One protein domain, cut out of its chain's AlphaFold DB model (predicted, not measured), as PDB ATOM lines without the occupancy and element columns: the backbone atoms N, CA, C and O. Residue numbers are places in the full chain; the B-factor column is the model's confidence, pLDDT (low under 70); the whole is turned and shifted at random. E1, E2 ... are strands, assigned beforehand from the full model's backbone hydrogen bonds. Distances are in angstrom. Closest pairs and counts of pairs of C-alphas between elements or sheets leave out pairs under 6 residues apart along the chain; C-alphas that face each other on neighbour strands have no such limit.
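Overview. This is residues 214 to 297 of the 297 residues of an uncharacterized protein of Caulobacteraceae bacterium (UniProt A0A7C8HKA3). Look for one flat, single-layer slab of five long antiparallel strands, with no named helix over either face. A long loop, residues 232 to 253, runs back outside edge strand E2, then round the end of the E1 and E2 hairpin into E3. The 84 printed residues hold five named strands, E1 to E5 along the chain; the sheet's order is E2, E1, E3, E4, E5. The class is all strand, and the whole is loose: radius of gyration of the C-alphas 16.0 A, spans 51 by 31 by 12 A.

Arrangement. Start with E1, residues 215 to 223; a tight link leads into E2, residues 226 to 231, its antiparallel hairpin partner, where N 221 and O 228 are 2.8 A apart. Residues 227 to 228 of E2 also pair antiparallel with residues 242 to 243. On E1's other side find E3, residues 254 to 262, antiparallel at 172 degrees, with N 218 and O 259 2.9 A apart. E3, E4 at residues 265 to 276 and E5 at residues 284 to 295 form a meander, each strand the antiparallel neighbour of the one before; N 258 and O 269 are 2.9 A apart, N 270 and O 290 2.9 A. E2 and E5 are apart.

Along the chain. Find C-alpha 215 at (14.631, -38.849, -35.844); from there E1 runs 26.6 A. E2 spans 16.9 A, E3 27.2 A, E4 35.1 A and E5 36.7 A, ending at C-alpha 295, (10.309, -36.852, -49.937).

Size, cuts and confidence. The C-alphas of Gln 214 and Leu 280, the two farthest apart, are 51.5 A apart. The sheet is twisted, its C-alphas up to 4.4 A off its best plane. The printed part has no cut. The link from E2 to E3 is long, 22 residues, and there residues 234 to 252 have pLDDT under 70.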
ATOM      1  N   GLN A 214      19.129 -38.113 -36.468       73.19
ATOM      2  CA  GLN A 214      18.133 -37.280 -35.811       73.19
ATOM      3  C   GLN A 214      16.758 -37.681 -36.363       73.19
ATOM      4  O   GLN A 214      16.490 -37.534 -37.559       73.19
ATOM      5  N   ARG A 215      15.962 -38.338 -35.519       80.50
ATOM      6  CA  ARG A 215      14.631 -38.849 -35.844       80.50
ATOM      7  C   ARG A 215      13.652 -38.028 -35.043       80.50
ATOM      8  O   ARG A 215      13.624 -38.137 -33.821       80.50
ATOM      9  N   ASP A 216      12.833 -37.262 -35.740       88.69
ATOM     10  CA  ASP A 216      11.751 -36.542 -35.091       88.69
ATOM     11  C   ASP A 216      10.514 -37.433 -35.169       88.69
ATOM     12  O   ASP A 216       9.884 -37.571 -36.218       88.69
ATOM     13  N   LEU A 217      10.228 -38.120 -34.065       90.75
ATOM     14  CA  LEU A 217       9.000 -38.883 -33.880       90.75
ATOM     15  C   LEU A 217       8.007 -38.004 -33.118       90.75
ATOM     16  O   LEU A 217       8.349 -37.452 -32.072       90.75
ATOM     17  N   ALA A 218       6.776 -37.906 -33.604       90.88
ATOM     18  CA  ALA A 218       5.678 -37.328 -32.846       90.88
ATOM     19  C   ALA A 218       4.459 -38.250 -32.872       90.88
ATOM     20  O   ALA A 218       4.143 -38.855 -33.894       90.88
ATOM     21  N   LEU A 219       3.784 -38.355 -31.733       91.88
ATOM     22  CA  LEU A 219       2.517 -39.054 -31.569       91.88
ATOM     23  C   LEU A 219       1.443 -38.032 -31.217       91.88
ATOM     24  O   LEU A 219       1.700 -37.106 -30.451       91.88
ATOM     25  N   PHE A 220       0.236 -38.230 -31.733       90.88
ATOM     26  CA  PHE A 220      -0.935 -37.488 -31.295       90.88
ATOM     27  C   PHE A 220      -2.109 -38.436 -31.076       90.88
ATOM     28  O   PHE A 220      -2.267 -39.434 -31.779       90.88
ATOM     29  N   VAL A 221      -2.924 -38.118 -30.083       92.00
ATOM     30  CA  VAL A 221      -4.214 -38.737 -29.814       92.00
ATOM     31  C   VAL A 221      -5.159 -37.596 -29.487       92.00
ATOM     32  O   VAL A 221      -4.837 -36.772 -28.637       92.00
ATOM     33  N   ALA A 222      -6.295 -37.524 -30.159       89.56
ATOM     34  CA  ALA A 222      -7.350 -36.583 -29.842       89.56
ATOM     35  C   ALA A 222      -8.682 -37.320 -29.701       89.56
ATOM     36  O   ALA A 222      -8.926 -38.313 -30.386       89.56
ATOM     37  N   ALA A 223      -9.517 -36.846 -28.794       90.06
ATOM     38  CA  ALA A 223     -10.877 -37.307 -28.594       90.06
ATOM     39  C   ALA A 223     -11.737 -36.069 -28.341       90.06
ATOM     40  O   ALA A 223     -11.496 -35.355 -27.369       90.06
ATOM     41  N   ASP A 224     -12.685 -35.799 -29.237       84.88
ATOM     42  CA  ASP A 224     -13.559 -34.623 -29.191       84.88
ATOM     43  C   ASP A 224     -12.794 -33.297 -29.034       84.88
ATOM     44  O   ASP A 224     -12.152 -32.840 -29.983       84.88
ATOM     45  N   ASP A 225     -12.845 -32.697 -27.842       80.50
ATOM     46  CA  ASP A 225     -12.225 -31.409 -27.510       80.50
ATOM     47  C   ASP A 225     -10.863 -31.566 -26.799       80.50
ATOM     48  O   ASP A 225     -10.211 -30.585 -26.436       80.50
ATOM     49  N   GLU A 226     -10.392 -32.800 -26.603       82.56
ATOM     50  CA  GLU A 226      -9.121 -33.094 -25.948       82.56
ATOM     51  C   GLU A 226      -8.082 -33.570 -26.959       82.56
ATOM     52  O   GLU A 226      -8.315 -34.492 -27.738       82.56
ATOM     53  N   ALA A 227      -6.892 -32.969 -26.923       85.50
ATOM     54  CA  ALA A 227      -5.777 -33.373 -27.768       85.50
ATOM     55  C   ALA A 227      -4.499 -33.534 -26.944       85.50
ATOM     56  O   ALA A 227      -4.028 -32.632 -26.248       85.50
ATOM     57  N   LEU A 228      -3.896 -34.706 -27.073       86.25
ATOM     58  CA  LEU A 228      -2.649 -35.073 -26.442       86.25
ATOM     59  C   LEU A 228      -1.604 -35.352 -27.513       86.25
ATOM     60  O   LEU A 228      -1.743 -36.265 -28.323       86.25
ATOM     61  N   SER A 229      -0.539 -34.556 -27.507       86.25
ATOM     62  CA  SER A 229       0.584 -34.711 -28.424       86.25
ATOM     63  C   SER A 229       1.891 -34.913 -27.669       86.25
ATOM     64  O   SER A 229       2.169 -34.223 -26.687       86.25
ATOM     65  N   TRP A 230       2.724 -35.815 -28.171       87.75
ATOM     66  CA  TRP A 230       4.081 -36.039 -27.695       87.75
ATOM     67  C   TRP A 230       5.051 -35.904 -28.856       87.75
ATOM     68  O   TRP A 230       4.829 -36.468 -29.923       87.75
ATOM     69  N   SER A 231       6.153 -35.198 -28.636       87.06
ATOM     70  CA  SER A 231       7.283 -35.162 -29.558       87.06
ATOM     71  C   SER A 231       8.502 -35.732 -28.847       87.06
ATOM     72  O   SER A 231       8.781 -35.361 -27.710       87.06
ATOM     73  N   PHE A 232       9.206 -36.630 -29.525       83.19
ATOM     74  CA  PHE A 232      10.444 -37.261 -29.067       83.19
ATOM     75  C   PHE A 232      11.675 -36.631 -29.731       83.19
ATOM     76  O   PHE A 232      12.757 -37.207 -29.692       83.19
ATOM     77  N   SER A 233      11.514 -35.470 -30.372       81.06
ATOM     78  CA  SER A 233      12.647 -34.721 -30.901       81.06
ATOM     79  C   SER A 233      13.374 -34.004 -29.768       81.06
ATOM     80  O   SER A 233      12.756 -33.266 -28.994       81.06
ATOM     81  N   ASP A 234      14.698 -34.142 -29.730       68.19
ATOM     82  CA  ASP A 234      15.580 -33.372 -28.843       68.19
ATOM     83  C   ASP A 234      15.502 -31.859 -29.111       68.19
ATOM     84  O   ASP A 234      15.885 -31.050 -28.270       68.19
ATOM     85  N   SER A 235      14.987 -31.469 -30.282       69.44
ATOM     86  CA  SER A 235      14.841 -30.070 -30.693       69.44
ATOM     87  C   SER A 235      13.471 -29.460 -30.378       69.44
ATOM     88  O   SER A 235      13.294 -28.252 -30.535       69.44
ATOM     89  N   SER A 236      12.496 -30.259 -29.929       59.66
ATOM     90  CA  SER A 236      11.144 -29.759 -29.677       59.66
ATOM     91  C   SER A 236      11.034 -29.134 -28.281       59.66
ATOM     92  O   SER A 236      11.180 -29.840 -27.284       59.66
ATOM     93  N   PRO A 237      10.686 -27.841 -28.157       56.22
ATOM     94  CA  PRO A 237      10.417 -27.222 -26.858       56.22
ATOM     95  C   PRO A 237       9.109 -27.722 -26.210       56.22
ATOM     96  O   PRO A 237       8.823 -27.375 -25.068       56.22
ATOM     97  N   ASN A 238       8.310 -28.529 -26.921       53.56
ATOM     98  CA  ASN A 238       7.008 -29.038 -26.478       53.56
ATOM     99  C   ASN A 238       7.041 -30.537 -26.123       53.56
ATOM    100  O   ASN A 238       6.026 -31.221 -26.271       53.56
ATOM    101  N   GLN A 239       8.185 -31.071 -25.674       58.56
ATOM    102  CA  GLN A 239       8.273 -32.455 -25.191       58.56
ATOM    103  C   GLN A 239       7.196 -32.725 -24.124       58.56
ATOM    104  O   GLN A 239       7.271 -32.244 -22.996       58.56
ATOM    105  N   GLY A 240       6.165 -33.487 -24.505       52.91
ATOM    106  CA  GLY A 240       5.108 -33.952 -23.605       52.91
ATOM    107  C   GLY A 240       4.079 -32.908 -23.169       52.91
ATOM    108  O   GLY A 240       3.496 -33.057 -22.095       52.91
ATOM    109  N   ARG A 241       3.830 -31.855 -23.962       52.50
ATOM    110  CA  ARG A 241       2.806 -30.862 -23.608       52.50
ATOM    111  C   ARG A 241       1.395 -31.408 -23.865       52.50
ATOM    112  O   ARG A 241       0.919 -31.489 -24.990       52.50
ATOM    113  N   LEU A 242       0.747 -31.765 -22.768       54.12
ATOM    114  CA  LEU A 242      -0.643 -32.186 -22.663       54.12
ATOM    115  C   LEU A 242      -1.539 -30.939 -22.665       54.12
ATOM    116  O   LEU A 242      -1.454 -30.115 -21.752       54.12
ATOM    117  N   ALA A 243      -2.333 -30.758 -23.720       55.97
ATOM    118  CA  ALA A 243      -3.268 -29.647 -23.843       55.97
ATOM    119  C   ALA A 243      -4.672 -30.139 -23.469       55.97
ATOM    120  O   ALA A 243      -5.392 -30.691 -24.291       55.97
ATOM    121  N   TYR A 244      -5.052 -29.954 -22.206       53.78
ATOM    122  CA  TYR A 244      -6.431 -30.175 -21.774       53.78
ATOM    123  C   TYR A 244      -7.270 -28.943 -22.110       53.78
ATOM    124  O   TYR A 244      -6.955 -27.847 -21.637       53.78
ATOM    125  N   GLN A 245      -8.336 -29.111 -22.890       49.31
ATOM    126  CA  GLN A 245      -9.253 -28.028 -23.236       49.31
ATOM    127  C   GLN A 245     -10.672 -28.320 -22.721       49.31
ATOM    128  O   GLN A 245     -11.616 -28.406 -23.482       49.31
ATOM    129  N   GLY A 246     -10.826 -28.376 -21.394       45.16
ATOM    130  CA  GLY A 246     -12.135 -28.271 -20.739       45.16
ATOM    131  C   GLY A 246     -12.895 -29.588 -20.554       45.16
ATOM    132  O   GLY A 246     -12.974 -30.434 -21.425       45.16
ATOM    133  N   ASP A 247     -13.449 -29.724 -19.355       44.78
ATOM    134  CA  ASP A 247     -13.933 -30.952 -18.726       44.78
ATOM    135  C   ASP A 247     -15.335 -31.353 -19.227       44.78
ATOM    136  O   ASP A 247     -16.344 -30.849 -18.724       44.78
ATOM    137  N   ARG A 248     -15.395 -32.226 -20.244       43.06
ATOM    138  CA  ARG A 248     -16.500 -33.166 -20.519       43.06
ATOM    139  C   ARG A 248     -16.103 -34.139 -21.633       43.06
ATOM    140  O   ARG A 248     -16.106 -33.787 -22.803       43.06
ATOM    141  N   VAL A 249     -15.840 -35.387 -21.251       42.34
ATOM    142  CA  VAL A 249     -15.663 -36.500 -22.192       42.34
ATOM    143  C   VAL A 249     -17.049 -36.954 -22.650       42.34
ATOM    144  O   VAL A 249     -17.699 -37.774 -21.995       42.34
ATOM    145  N   GLU A 250     -17.550 -36.371 -23.734       49.84
ATOM    146  CA  GLU A 250     -18.590 -37.036 -24.517       49.84
ATOM    147  C   GLU A 250     -17.931 -38.218 -25.254       49.84
ATOM    148  O   GLU A 250     -16.723 -38.247 -25.455       49.84
ATOM    149  N   VAL A 251     -18.674 -39.289 -25.537       51.81
ATOM    150  CA  VAL A 251     -18.137 -40.381 -26.360       51.81
ATOM    151  C   VAL A 251     -18.279 -39.919 -27.802       51.81
ATOM    152  O   VAL A 251     -19.353 -40.073 -28.379       51.81
ATOM    153  N   GLY A 252     -17.245 -39.287 -28.349       68.62
ATOM    154  CA  GLY A 252     -17.248 -38.812 -29.723       68.62
ATOM    155  C   GLY A 252     -15.942 -39.087 -30.469       68.62
ATOM    156  O   GLY A 252     -15.293 -40.118 -30.277       68.62
ATOM    157  N   GLU A 253     -15.659 -38.245 -31.457       83.19
ATOM    158  CA  GLU A 253     -14.725 -38.513 -32.550       83.19
ATOM    159  C   GLU A 253     -13.308 -38.745 -31.999       83.19
ATOM    160  O   GLU A 253     -12.687 -37.845 -31.437       83.19
ATOM    161  N   MET A 254     -12.777 -39.961 -32.162       89.94
ATOM    162  CA  MET A 254     -11.429 -40.312 -31.712       89.94
ATOM    163  C   MET A 254     -10.480 -40.314 -32.905       89.94
ATOM    164  O   MET A 254     -10.721 -40.994 -33.899       89.94
ATOM    165  N   SER A 255      -9.351 -39.623 -32.794       91.75
ATOM    166  CA  SER A 255      -8.260 -39.705 -33.759       91.75
ATOM    167  C   SER A 255      -6.934 -40.014 -33.077       91.75
ATOM    168  O   SER A 255      -6.665 -39.603 -31.954       91.75
ATOM    169  N   ALA A 256      -6.086 -40.781 -33.745       95.44
ATOM    170  CA  ALA A 256      -4.737 -41.062 -33.289       95.44
ATOM    171  C   ALA A 256      -3.800 -41.116 -34.486       95.44
ATOM    172  O   ALA A 256      -4.178 -41.566 -35.567       95.44
ATOM    173  N   GLY A 257      -2.556 -40.702 -34.302       94.31
ATOM    174  CA  GLY A 257      -1.580 -40.783 -35.367       94.31
ATOM    175  C   GLY A 257      -0.147 -40.664 -34.900       94.31
ATOM    176  O   GLY A 257       0.166 -40.347 -33.751       94.31
ATOM    177  N   VAL A 258       0.737 -40.969 -35.838       94.44
ATOM    178  CA  VAL A 258       2.180 -40.944 -35.662       94.44
ATOM    179  C   VAL A 258       2.802 -40.261 -36.869       94.44
ATOM    180  O   VAL A 258       2.429 -40.527 -38.009       94.44
ATOM    181  N   SER A 259       3.762 -39.382 -36.621       93.88
ATOM    182  CA  SER A 259       4.602 -38.793 -37.653       93.88
ATOM    183  C   SER A 259       6.066 -39.077 -37.352       93.88
ATOM    184  O   SER A 259       6.497 -39.056 -36.201       93.88
ATOM    185  N   LEU A 260       6.813 -39.400 -38.397       92.94
ATOM    186  CA  LEU A 260       8.226 -39.722 -38.354       92.94
ATOM    187  C   LEU A 260       8.926 -38.918 -39.447       92.94
ATOM    188  O   LEU A 260       8.667 -39.127 -40.633       92.94
ATOM    189  N   ALA A 261       9.849 -38.045 -39.055       91.38
ATOM    190  CA  ALA A 261      10.778 -37.408 -39.974       91.38
ATOM    191  C   ALA A 261      12.156 -38.077 -39.882       91.38
ATOM    192  O   ALA A 261      12.722 -38.239 -38.799       91.38
ATOM    193  N   VAL A 262      12.700 -38.475 -41.034       90.12
ATOM    194  CA  VAL A 262      14.046 -39.039 -41.170       90.12
ATOM    195  C   VAL A 262      14.753 -38.342 -42.327       90.12
ATOM    196  O   VAL A 262      14.483 -38.640 -43.491       90.12
ATOM    197  N   ARG A 263      15.709 -37.459 -42.012       89.25
ATOM    198  CA  ARG A 263      16.475 -36.676 -43.001       89.25
ATOM    199  C   ARG A 263      15.545 -35.887 -43.939       89.25
ATOM    200  O   ARG A 263      14.880 -34.959 -43.499       89.25
ATOM    201  N   ASP A 264      15.491 -36.286 -45.206       93.31
ATOM    202  CA  ASP A 264      14.708 -35.673 -46.281       93.31
ATOM    203  C   ASP A 264      13.328 -36.329 -46.467       93.31
ATOM    204  O   ASP A 264      12.625 -36.044 -47.436       93.31
ATOM    205  N   MET A 265      12.940 -37.236 -45.564       93.81
ATOM    206  CA  MET A 265      11.686 -37.988 -45.630       93.81
ATOM    207  C   MET A 265      10.794 -37.660 -44.440       93.81
ATOM    208  O   MET A 265      11.267 -37.584 -43.306       93.81
ATOM    209  N   GLN A 266       9.496 -37.534 -44.689       94.50
ATOM    210  CA  GLN A 266       8.469 -37.405 -43.660       94.50
ATOM    211  C   GLN A 266       7.352 -38.405 -43.948       94.50
ATOM    212  O   GLN A 266       6.810 -38.436 -45.051       94.50
ATOM    213  N   LEU A 267       7.013 -39.221 -42.955       95.81
ATOM    214  CA  LEU A 267       5.910 -40.172 -42.991       95.81
ATOM    215  C   LEU A 267       4.927 -39.812 -41.881       95.81
ATOM    216  O   LEU A 267       5.332 -39.686 -40.731       95.81
ATOM    217  N   ALA A 268       3.645 -39.697 -42.205       94.69
ATOM    218  CA  ALA A 268       2.575 -39.534 -41.231       94.69
ATOM    219  C   ALA A 268       1.496 -40.595 -41.463       94.69
ATOM    220  O   ALA A 268       1.080 -40.817 -42.601       94.69
ATOM    221  N   LEU A 269       1.048 -41.240 -40.389       96.88
ATOM    222  CA  LEU A 269      -0.109 -42.129 -40.378       96.88
ATOM    223  C   LEU A 269      -1.133 -41.595 -39.385       96.88
ATOM    224  O   LEU A 269      -0.771 -41.201 -38.276       96.88
ATOM    225  N   ALA A 270      -2.401 -41.616 -39.773       95.31
ATOM    226  CA  ALA A 270      -3.512 -41.208 -38.931       95.31
ATOM    227  C   ALA A 270      -4.652 -42.223 -39.036       95.31
ATOM    228  O   ALA A 270      -4.903 -42.787 -40.100       95.31
ATOM    229  N   TYR A 271      -5.341 -42.430 -37.926       94.81
ATOM    230  CA  TYR A 271      -6.553 -43.218 -37.804       94.81
ATOM    231  C   TYR A 271      -7.616 -42.355 -37.129       94.81
ATOM    232  O   TYR A 271      -7.316 -41.668 -36.154       94.81
ATOM    233  N   VAL A 272      -8.838 -42.380 -37.649       93.94
ATOM    234  CA  VAL A 272      -9.977 -41.614 -37.140       93.94
ATOM    235  C   VAL A 272     -11.173 -42.553 -37.034       93.94
ATOM    236  O   VAL A 272     -11.538 -43.191 -38.013       93.94
ATOM    237  N   SER A 273     -11.779 -42.636 -35.858       92.56
ATOM    238  CA  SER A 273     -13.016 -43.365 -35.581       92.56
ATOM    239  C   SER A 273     -14.087 -42.336 -35.241       92.56
ATOM    240  O   SER A 273     -13.953 -41.597 -34.265       92.56
ATOM    241  N   ARG A 274     -15.157 -42.303 -36.029       88.44
ATOM    242  CA  ARG A 274     -16.277 -41.374 -35.886       88.44
ATOM    243  C   ARG A 274     -17.571 -42.143 -35.651       88.44
ATOM    244  O   ARG A 274     -17.832 -43.149 -36.307       88.44
ATOM    245  N   GLU A 275     -18.394 -41.648 -34.735       86.69
ATOM    246  CA  GLU A 275     -19.795 -42.056 -34.635       86.69
ATOM    247  C   GLU A 275     -20.657 -40.983 -35.307       86.69
ATOM    248  O   GLU A 275     -20.684 -39.836 -34.862       86.69
ATOM    249  N   GLU A 276     -21.346 -41.325 -36.398       82.06
ATOM    250  CA  GLU A 276     -22.271 -40.384 -37.027       82.06
ATOM    251  C   GLU A 276     -23.640 -40.427 -36.330       82.06
ATOM    252  O   GLU A 276     -24.247 -41.503 -36.200       82.06
ATOM    253  N   PRO A 277     -24.178 -39.269 -35.896       75.75
ATOM    254  CA  PRO A 277     -25.520 -39.208 -35.348       75.75
ATOM    255  C   PRO A 277     -26.537 -39.445 -36.469       75.75
ATOM    256  O   PRO A 277     -26.835 -38.563 -37.274       75.75
ATOM    257  N   SER A 278     -27.113 -40.645 -36.513       78.88
ATOM    258  CA  SER A 278     -28.228 -40.931 -37.413       78.88
ATOM    259  C   SER A 278     -29.525 -40.353 -36.872       78.88
ATOM    260  O   SER A 278     -29.916 -40.603 -35.729       78.88
ATOM    261  N   GLN A 279     -30.266 -39.673 -37.746       80.62
ATOM    262  CA  GLN A 279     -31.621 -39.190 -37.461       80.62
ATOM    263  C   GLN A 279     -32.604 -40.326 -37.125       80.62
ATOM    264  O   GLN A 279     -33.658 -40.073 -36.544       80.62
ATOM    265  N   LEU A 280     -32.266 -41.576 -37.463       85.50
ATOM    266  CA  LEU A 280     -33.099 -42.759 -37.236       85.50
ATOM    267  C   LEU A 280     -32.729 -43.538 -35.961       85.50
ATOM    268  O   LEU A 280     -33.287 -44.605 -35.722       85.50
ATOM    269  N   GLY A 281     -31.802 -43.029 -35.138       78.38
ATOM    270  CA  GLY A 281     -31.419 -43.657 -33.866       78.38
ATOM    271  C   GLY A 281     -30.432 -44.825 -33.981       78.38
ATOM    272  O   GLY A 281     -30.148 -45.474 -32.977       78.38
ATOM    273  N   TYR A 282     -29.884 -45.084 -35.171       72.00
ATOM    274  CA  TYR A 282     -28.804 -46.053 -35.382       72.00
ATOM    275  C   TYR A 282     -27.474 -45.325 -35.552       72.00
ATOM    276  O   TYR A 282     -27.244 -44.742 -36.603       72.00
ATOM    277  N   THR A 283     -26.584 -45.349 -34.564       77.00
ATOM    278  CA  THR A 283     -25.241 -44.788 -34.760       77.00
ATOM    279  C   THR A 283     -24.474 -45.650 -35.764       77.00
ATOM    280  O   THR A 283     -24.276 -46.850 -35.558       77.00
ATOM    281  N   ALA A 284     -24.095 -45.052 -36.893       82.88
ATOM    282  CA  ALA A 284     -23.172 -45.675 -37.828       82.88
ATOM    283  C   ALA A 284     -21.756 -45.357 -37.351       82.88
ATOM    284  O   ALA A 284     -21.428 -44.199 -37.082       82.88
ATOM    285  N   ARG A 285     -20.937 -46.398 -37.194       87.19
ATOM    286  CA  ARG A 285     -19.523 -46.251 -36.867       87.19
ATOM    287  C   ARG A 285     -18.727 -46.232 -38.161       87.19
ATOM    288  O   ARG A 285     -18.812 -47.182 -38.940       87.19
ATOM    289  N   GLU A 286     -17.948 -45.180 -38.349       89.62
ATOM    290  CA  GLU A 286     -17.076 -45.010 -39.500       89.62
ATOM    291  C   GLU A 286     -15.625 -44.929 -39.043       89.62
ATOM    292  O   GLU A 286     -15.268 -44.119 -38.187       89.62
ATOM    293  N   ASP A 287     -14.785 -45.771 -39.634       94.19
ATOM    294  CA  ASP A 287     -13.366 -45.836 -39.324       94.19
ATOM    295  C   ASP A 287     -12.560 -45.460 -40.581       94.19
ATOM    296  O   ASP A 287     -12.709 -46.068 -41.643       94.19
ATOM    297  N   TYR A 288     -11.680 -44.471 -40.454       93.88
ATOM    298  CA  TYR A 288     -10.825 -43.941 -41.512       93.88
ATOM    299  C   TYR A 288      -9.353 -44.135 -41.152       93.88
ATOM    300  O   TYR A 288      -8.944 -43.931 -40.010       93.88
ATOM    301  N   ALA A 289      -8.526 -44.478 -42.137       96.31
ATOM    302  CA  ALA A 289      -7.074 -44.505 -41.994       96.31
ATOM    303  C   ALA A 289      -6.423 -43.771 -43.171       96.31
ATOM    304  O   ALA A 289      -6.806 -43.964 -44.325       96.31
ATOM    305  N   GLY A 290      -5.437 -42.931 -42.875       94.88
ATOM    306  CA  GLY A 290      -4.711 -42.128 -43.851       94.88
ATOM    307  C   GLY A 290      -3.205 -42.260 -43.676       94.88
ATOM    308  O   GLY A 290      -2.702 -42.419 -42.563       94.88
ATOM    309  N   MET A 291      -2.479 -42.173 -44.789       96.69
ATOM    310  CA  MET A 291      -1.022 -42.127 -44.802       96.69
ATOM    311  C   MET A 291      -0.552 -41.037 -45.760       96.69
ATOM    312  O   MET A 291      -1.006 -40.970 -46.901       96.69
ATOM    313  N   VAL A 292       0.394 -40.218 -45.305       95.50
ATOM    314  CA  VAL A 292       1.070 -39.200 -46.112       95.50
ATOM    315  C   VAL A 292       2.568 -39.465 -46.074       95.50
ATOM    316  O   VAL A 292       3.145 -39.657 -45.006       95.50
ATOM    317  N   TRP A 293       3.198 -39.474 -47.246       96.25
ATOM    318  CA  TRP A 293       4.642 -39.610 -47.396       96.25
ATOM    319  C   TRP A 293       5.178 -38.458 -48.241       96.25
ATOM    320  O   TRP A 293       4.750 -38.268 -49.380       96.25
ATOM    321  N   THR A 294       6.152 -37.733 -47.703       94.88
ATOM    322  CA  THR A 294       6.821 -36.620 -48.375       94.88
ATOM    323  C   THR A 294       8.312 -36.915 -48.475       94.88
ATOM    324  O   THR A 294       8.938 -37.332 -47.502       94.88
ATOM    325  N   TYR A 295       8.884 -36.690 -49.658       95.06
ATOM    326  CA  TYR A 295      10.309 -36.852 -49.937       95.06
ATOM    327  C   TYR A 295      10.858 -35.567 -50.557       95.06
ATOM    328  O   TYR A 295      10.330 -35.089 -51.563       95.06
ATOM    329  N   LYS A 296      11.924 -35.020 -49.976       91.31
ATOM    330  CA  LYS A 296      12.663 -33.889 -50.534       91.31
ATOM    331  C   LYS A 296      13.744 -34.422 -51.475       91.31
ATOM    332  O   LYS A 296      14.564 -35.246 -51.079       91.31
ATOM    333  N   ARG A 297      13.691 -33.977 -52.730       84.19
ATOM    334  CA  ARG A 297      14.616 -34.371 -53.796       84.19
ATOM    335  C   ARG A 297      15.758 -33.376 -53.953       84.19
ATOM    336  O   ARG A 297      15.513 -32.172 -53.716       84.19
TER     337      ARG A 297